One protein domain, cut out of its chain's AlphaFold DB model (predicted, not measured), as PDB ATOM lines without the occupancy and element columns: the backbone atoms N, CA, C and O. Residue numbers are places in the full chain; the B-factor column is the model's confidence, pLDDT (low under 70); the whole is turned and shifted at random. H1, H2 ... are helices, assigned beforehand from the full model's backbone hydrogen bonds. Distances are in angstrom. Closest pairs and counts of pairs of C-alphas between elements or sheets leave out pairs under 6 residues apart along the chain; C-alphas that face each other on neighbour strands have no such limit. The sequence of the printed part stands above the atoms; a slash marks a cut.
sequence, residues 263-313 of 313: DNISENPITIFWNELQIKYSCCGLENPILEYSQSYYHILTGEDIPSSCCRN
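This is residues 263 to 313 of the 313 residues of the protein "Hypothetical protein" of Rotaria sp. Silwood1 (UniProt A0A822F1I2). A single turn of chain makes a broad ring of three helices, with H1 along one side, H2 running back along the opposite side, and the short H3 turned across one end next to H2. The tail after H3, residues 303 to 313, crosses back over one face of this ring, towards the end where H1 leads into H2. The printed part has 51 residues with three named helices, H1, H2 and H3 in that order along the chain, and no named strand; its class is all helix, with 25 residues, under half, in named elements. It is compact, with a radius of gyration of the C-alphas of 10.1 A, and rounded, spanning 25 by 22 by 15 A along its three main axes.

The longest helix is H1, residues 269 to 281, 13 residues that measure 18.0 A from first to last C-alpha. It begins at C-alpha 269 of Pro 269, at (-10.521, 5.782, -11.585), and ends at C-alpha 281 of Tyr 281, at (-18.522, 19.177, -20.657). H2 is residues 289 to 294, Pro 289 to Ser 294, 8.3 A from first to last C-alpha. H3 is residues 297 to 302, 8.7 A from first to last C-alpha, and its last C-alpha, that of Thr 302, is at (3.784, 17.455, -11.460). No named element lies in residues 263 to 268, before H1, or in residues 303 to 313, after H3.

H1 is apart from H2, and it is apart from H3 too. The link from H1 to H2, residues 282 to 288, is short. H2 and H3 are close but not clearly touching, with 2 pairs of C-alphas within 8 A; the closest C-alphas of the two are those of Tyr 293 and His 299, 6.3 A apart. Their lines stand about perpendicular, at 83 degrees, and their centres are 10.9 A apart. The link between them, residues 295 and 296, is tight. In H1, H2 and H3 every pair of backbone O of residue i and N of residue i+4 is within hydrogen-bond range.

The two C-alphas farthest apart are those of Ser 266 and Asn 313, at 25.9 A. The first and last printed C-alphas, those of Asp 263 and Asn 313, are 21.9 A apart, and residue 313 is the chain's last residue. The printed part has no cut, and neither of the two links between helices is long. The mean pLDDT of the printed part is 90.2, and residues 312 to 313 are under 70.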
ATOM      1  N   ASP A 263      -4.971  12.222  -9.563       90.75
ATOM      2  CA  ASP A 263      -3.564  11.897  -9.820       90.75
ATOM      3  C   ASP A 263      -3.352  11.560 -11.305       90.75
ATOM      4  O   ASP A 263      -4.070  10.732 -11.851       90.75
ATOM      5  N   ASN A 264      -2.368  12.175 -11.967       85.56
ATOM      6  CA  ASN A 264      -2.070  11.923 -13.386       85.56
ATOM      7  C   ASN A 264      -1.077  10.770 -13.607       85.56
ATOM      8  O   ASN A 264      -0.911  10.317 -14.734       85.56
ATOM      9  N   ILE A 265      -0.389  10.303 -12.561       84.44
ATOM     10  CA  ILE A 265       0.597   9.223 -12.696       84.44
ATOM     11  C   ILE A 265      -0.087   7.864 -12.607       84.44
ATOM     12  O   ILE A 265       0.200   6.968 -13.402       84.44
ATOM     13  N   SER A 266      -0.990   7.697 -11.642       80.75
ATOM     14  CA  SER A 266      -1.825   6.508 -11.584       80.75
ATOM     15  C   SER A 266      -3.056   6.687 -12.466       80.75
ATOM     16  O   SER A 266      -3.723   7.719 -12.425       80.75
ATOM     17  N   GLU A 267      -3.421   5.651 -13.226       79.94
ATOM     18  CA  GLU A 267      -4.750   5.528 -13.843       79.94
ATOM     19  C   GLU A 267      -5.808   5.274 -12.753       79.94
ATOM     20  O   GLU A 267      -6.559   4.295 -12.766       79.94
ATOM     21  N   ASN A 268      -5.835   6.149 -11.743       85.19
ATOM     22  CA  ASN A 268      -6.825   6.119 -10.700       85.19
ATOM     23  C   ASN A 268      -8.176   6.387 -11.368       85.19
ATOM     24  O   ASN A 268      -8.334   7.316 -12.166       85.19
ATOM     25  N   PRO A 269      -9.187   5.590 -11.043       81.06
ATOM     26  CA  PRO A 269     -10.521   5.782 -11.585       81.06
ATOM     27  C   PRO A 269     -11.139   7.164 -11.284       81.06
ATOM     28  O   PRO A 269     -12.011   7.603 -12.031       81.06
ATOM     29  N   ILE A 270     -10.686   7.863 -10.233       87.12
ATOM     30  CA  ILE A 270     -11.033   9.269  -9.955       87.12
ATOM     31  C   ILE A 270     -10.536  10.174 -11.081       87.12
ATOM     32  O   ILE A 270     -11.301  10.986 -11.599       87.12
ATOM     33  N   THR A 271      -9.289   9.992 -11.501       91.25
ATOM     34  CA  THR A 271      -8.666  10.736 -12.596       91.25
ATOM     35  C   THR A 271      -9.400  10.500 -13.908       91.25
ATOM     36  O   THR A 271      -9.773  11.454 -14.581       91.25
ATOM     37  N   ILE A 272      -9.692   9.236 -14.237       89.44
ATOM     38  CA  ILE A 272     -10.427   8.877 -15.460       89.44
ATOM     39  C   ILE A 272     -11.810   9.539 -15.473       89.44
ATOM     40  O   ILE A 272     -12.187  10.157 -16.466       89.44
ATOM     41  N   PHE A 273     -12.540   9.476 -14.355       88.25
ATOM     42  CA  PHE A 273     -13.854  10.105 -14.225       88.25
ATOM     43  C   PHE A 273     -13.802  11.627 -14.424       88.25
ATOM     44  O   PHE A 273     -14.612  12.182 -15.170       88.25
ATOM     45  N   TRP A 274     -12.851  12.306 -13.780       92.81
ATOM     46  CA  TRP A 274     -12.679  13.748 -13.944       92.81
ATOM     47  C   TRP A 274     -12.284  14.118 -15.369       92.81
ATOM     48  O   TRP A 274     -12.877  15.040 -15.923       92.81
ATOM     49  N   ASN A 275     -11.374  13.368 -15.990       93.00
ATOM     50  CA  ASN A 275     -10.967  13.595 -17.375       93.00
ATOM     51  C   ASN A 275     -12.153  13.470 -18.329       93.00
ATOM     52  O   ASN A 275     -12.369  14.351 -19.157       93.00
ATOM     53  N   GLU A 276     -12.965  12.422 -18.186       90.75
ATOM     54  CA  GLU A 276     -14.170  12.246 -18.996       90.75
ATOM     55  C   GLU A 276     -15.164  13.391 -18.803       90.75
ATOM     56  O   GLU A 276     -15.697  13.901 -19.789       90.75
ATOM     57  N   LEU A 277     -15.412  13.826 -17.563       91.88
ATOM     58  CA  LEU A 277     -16.301  14.957 -17.294       91.88
ATOM     59  C   LEU A 277     -15.782  16.251 -17.920       91.88
ATOM     60  O   LEU A 277     -16.542  16.953 -18.586       91.88
ATOM     61  N   GLN A 278     -14.503  16.552 -17.727       94.00
ATOM     62  CA  GLN A 278     -13.871  17.771 -18.224       94.00
ATOM     63  C   GLN A 278     -13.873  17.822 -19.744       94.00
ATOM     64  O   GLN A 278     -14.282  18.826 -20.318       94.00
ATOM     65  N   ILE A 279     -13.512  16.717 -20.401       93.06
ATOM     66  CA  ILE A 279     -13.518  16.617 -21.862       93.06
ATOM     67  C   ILE A 279     -14.954  16.716 -22.391       93.06
ATOM     68  O   ILE A 279     -15.221  17.473 -23.322       93.06
ATOM     69  N   LYS A 280     -15.900  15.984 -21.786       93.19
ATOM     70  CA  LYS A 280     -17.292  15.916 -22.252       93.19
ATOM     71  C   LYS A 280     -18.050  17.229 -22.086       93.19
ATOM     72  O   LYS A 280     -18.872  17.559 -22.937       93.19
ATOM     73  N   TYR A 281     -17.824  17.933 -20.982       93.94
ATOM     74  CA  TYR A 281     -18.522  19.177 -20.657       93.94
ATOM     75  C   TYR A 281     -17.674  20.428 -20.901       93.94
ATOM     76  O   TYR A 281     -18.142  21.530 -20.619       93.94
ATOM     77  N   SER A 282     -16.456  20.268 -21.429       93.88
ATOM     78  CA  SER A 282     -15.491  21.349 -21.668       93.88
ATOM     79  C   SER A 282     -15.315  22.261 -20.447       93.88
ATOM     80  O   SER A 282     -15.311  23.486 -20.561       93.88
ATOM     81  N   CYS A 283     -15.230  21.657 -19.261       94.69
ATOM     82  CA  CYS A 283     -15.142  22.355 -17.979       94.69
ATOM     83  C   CYS A 283     -13.836  22.026 -17.243       94.69
ATOM     84  O   CYS A 283     -13.127  21.089 -17.607       94.69
ATOM     85  N   CYS A 284     -13.508  22.803 -16.206       95.19
ATOM     86  CA  CYS A 284     -12.337  22.567 -15.361       95.19
ATOM     87  C   CYS A 284     -12.661  22.876 -13.895       95.19
ATOM     88  O   CYS A 284     -12.959  24.020 -13.557       95.19
ATOM     89  N   GLY A 285     -12.590  21.859 -13.033       93.50
ATOM     90  CA  GLY A 285     -12.923  21.981 -11.610       93.50
ATOM     91  C   GLY A 285     -14.405  22.272 -11.340       93.50
ATOM     92  O   GLY A 285     -15.277  21.936 -12.147       93.50
ATOM     93  N   LEU A 286     -14.685  22.856 -10.174       94.12
ATOM     94  CA  LEU A 286     -16.018  23.266  -9.724       94.12
ATOM     95  C   LEU A 286     -16.219  24.780  -9.853       94.12
ATOM     96  O   LEU A 286     -17.087  25.214 -10.607       94.12
ATOM     97  N   GLU A 287     -15.440  25.575  -9.116       94.44
ATOM     98  CA  GLU A 287     -15.560  27.040  -9.077       94.44
ATOM     99  C   GLU A 287     -14.218  27.727  -9.342       94.44
ATOM    100  O   GLU A 287     -14.151  28.662 -10.141       94.44
ATOM    101  N   ASN A 288     -13.136  27.258  -8.710       94.19
ATOM    102  CA  ASN A 288     -11.797  27.808  -8.906       94.19
ATOM    103  C   ASN A 288     -10.788  26.670  -9.118       94.19
ATOM    104  O   ASN A 288     -10.249  26.144  -8.138       94.19
ATOM    105  N   PRO A 289     -10.506  26.294 -10.380       93.44
ATOM    106  CA  PRO A 289      -9.695  25.119 -10.673       93.44
ATOM    107  C   PRO A 289      -8.280  25.243 -10.109       93.44
ATOM    108  O   PRO A 289      -7.779  24.284  -9.538       93.44
ATOM    109  N   ILE A 290      -7.663  26.424 -10.174       94.38
ATOM    110  CA  ILE A 290      -6.296  26.638  -9.676       94.38
ATOM    111  C   ILE A 290      -6.227  26.345  -8.171       94.38
ATOM    112  O   ILE A 290      -5.374  25.589  -7.709       94.38
ATOM    113  N   LEU A 291      -7.165  26.890  -7.390       94.94
ATOM    114  CA  LEU A 291      -7.195  26.660  -5.945       94.94
ATOM    115  C   LEU A 291      -7.545  25.202  -5.602       94.94
ATOM    116  O   LEU A 291      -6.978  24.634  -4.670       94.94
ATOM    117  N   GLU A 292      -8.458  24.587  -6.349       93.94
ATOM    118  CA  GLU A 292      -8.884  23.203  -6.128       93.94
ATOM    119  C   GLU A 292      -7.766  22.196  -6.432       93.94
ATOM    120  O   GLU A 292      -7.519  21.295  -5.624       93.94
ATOM    121  N   TYR A 293      -7.049  22.383  -7.543       94.44
ATOM    122  CA  TYR A 293      -5.950  21.514  -7.959       94.44
ATOM    123  C   TYR A 293      -4.649  21.779  -7.203       94.44
ATOM    124  O   TYR A 293      -3.903  20.825  -6.986       94.44
ATOM    125  N   SER A 294      -4.414  22.989  -6.682       94.56
ATOM    126  CA  SER A 294      -3.238  23.274  -5.836       94.56
ATOM    127  C   SER A 294      -3.127  22.362  -4.600       94.56
ATOM    128  O   SER A 294      -2.033  22.120  -4.092       94.56
ATOM    129  N   GLN A 295      -4.261  21.827  -4.122       92.38
ATOM    130  CA  GLN A 295      -4.341  20.900  -2.984       92.38
ATOM    131  C   GLN A 295      -4.408  19.421  -3.397       92.38
ATOM    132  O   GLN A 295      -4.533  18.557  -2.528       92.38
ATOM    133  N   SER A 296      -4.403  19.125  -4.696       92.44
ATOM    134  CA  SER A 296      -4.518  17.762  -5.219       92.44
ATOM    135  C   SER A 296      -3.166  17.055  -5.291       92.44
ATOM    136  O   SER A 296      -2.111  17.692  -5.352       92.44
ATOM    137  N   TYR A 297      -3.199  15.721  -5.327       91.56
ATOM    138  CA  TYR A 297      -1.994  14.908  -5.510       91.56
ATOM    139  C   TYR A 297      -1.284  15.218  -6.841       91.56
ATOM    140  O   TYR A 297      -0.057  15.221  -6.904       91.56
ATOM    141  N   TYR A 298      -2.046  15.593  -7.874       91.94
ATOM    142  CA  TYR A 298      -1.527  16.045  -9.166       91.94
ATOM    143  C   TYR A 298      -0.538  17.209  -9.077       91.94
ATOM    144  O   TYR A 298       0.571  17.098  -9.604       91.94
ATOM    145  N   HIS A 299      -0.911  18.303  -8.407       92.31
ATOM    146  CA  HIS A 299      -0.045  19.481  -8.290       92.31
ATOM    147  C   HIS A 299       1.229  19.148  -7.501       92.31
ATOM    148  O   HIS A 299       2.320  19.567  -7.875       92.31
ATOM    149  N   ILE A 300       1.113  18.321  -6.454       91.19
ATOM    150  CA  ILE A 300       2.259  17.875  -5.645       91.19
ATOM    151  C   ILE A 300       3.267  17.082  -6.492       91.19
ATOM    152  O   ILE A 300       4.473  17.225  -6.299       91.19
ATOM    153  N   LEU A 301       2.786  16.241  -7.410       91.62
ATOM    154  CA  LEU A 301       3.632  15.373  -8.228       91.62
ATOM    155  C   LEU A 301       4.216  16.056  -9.468       91.62
ATOM    156  O   LEU A 301       5.358  15.786  -9.831       91.62
ATOM    157  N   THR A 302       3.422  16.882 -10.151       92.56
ATOM    158  CA  THR A 302       3.784  17.455 -11.460       92.56
ATOM    159  C   THR A 302       4.297  18.888 -11.368       92.56
ATOM    160  O   THR A 302       5.051  19.317 -12.237       92.56
ATOM    161  N   GLY A 303       3.904  19.631 -10.329       92.69
ATOM    162  CA  GLY A 303       4.127  21.072 -10.231       92.69
ATOM    163  C   GLY A 303       3.274  21.907 -11.194       92.69
ATOM    164  O   GLY A 303       3.493  23.111 -11.289       92.69
ATOM    165  N   GLU A 304       2.329  21.297 -11.918       92.75
ATOM    166  CA  GLU A 304       1.392  22.015 -12.783       92.75
ATOM    167  C   GLU A 304       0.109  22.383 -12.023       92.75
ATOM    168  O   GLU A 304      -0.426  21.586 -11.250       92.75
ATOM    169  N   ASP A 305      -0.418  23.582 -12.283       92.06
ATOM    170  CA  ASP A 305      -1.611  24.099 -11.598       92.06
ATOM    171  C   ASP A 305      -2.913  23.411 -12.030       92.06
ATOM    172  O   ASP A 305      -3.873  23.370 -11.264       92.06
ATOM    173  N   ILE A 306      -2.977  22.897 -13.262       94.12
ATOM    174  CA  ILE A 306      -4.191  22.326 -13.862       94.12
ATOM    175  C   ILE A 306      -3.862  21.128 -14.762       94.12
ATOM    176  O   ILE A 306      -2.825  21.139 -15.429       94.12
ATOM    177  N   PRO A 307      -4.730  20.102 -14.820       94.00
ATOM    178  CA  PRO A 307      -4.508  18.934 -15.661       94.00
ATOM    179  C   PRO A 307      -4.711  19.236 -17.148       94.00
ATOM    180  O   PRO A 307      -5.499  20.101 -17.531       94.00
ATOM    181  N   SER A 308      -4.043  18.464 -18.004       93.06
ATOM    182  CA  SER A 308      -4.119  18.595 -19.467       93.06
ATOM    183  C   SER A 308      -5.498  18.279 -20.064       93.06
ATOM    184  O   SER A 308      -5.795  18.708 -21.177       93.06
ATOM    185  N   SER A 309      -6.343  17.553 -19.330       93.44
ATOM    186  CA  SER A 309      -7.747  17.287 -19.661       93.44
ATOM    187  C   SER A 309      -8.636  18.528 -19.560       93.44
ATOM    188  O   SER A 309      -9.693  18.570 -20.191       93.44
ATOM    189  N   CYS A 310      -8.225  19.540 -18.790       94.25
ATOM    190  CA  CYS A 310      -8.927  20.811 -18.747       94.25
ATOM    191  C   CYS A 310      -8.740  21.573 -20.060       94.25
ATOM    192  O   CYS A 310      -7.630  21.715 -20.578       94.25
ATOM    193  N   CYS A 311      -9.829  22.141 -20.577       85.06
ATOM    194  CA  CYS A 311      -9.750  23.056 -21.707       85.06
ATOM    195  C   CYS A 311      -8.919  24.289 -21.312       85.06
ATOM    196  O   CYS A 311      -9.285  25.015 -20.388       85.06
ATOM    197  N   ARG A 312      -7.814  24.539 -22.028       67.50
ATOM    198  CA  ARG A 312      -7.116  25.833 -22.009       67.50
ATOM    199  C   ARG A 312      -7.977  26.838 -22.773       67.50
ATOM    200  O   ARG A 312      -7.788  26.996 -23.976       67.50
ATOM    201  N   ASN A 313      -8.955  27.430 -22.099       52.03
ATOM    202  CA  ASN A 313      -9.677  28.587 -22.625       52.03
ATOM    203  C   ASN A 313      -8.978  29.879 -22.225       52.03
ATOM    204  O   ASN A 313      -8.568  29.974 -21.045       52.03
TER     205      ASN A 313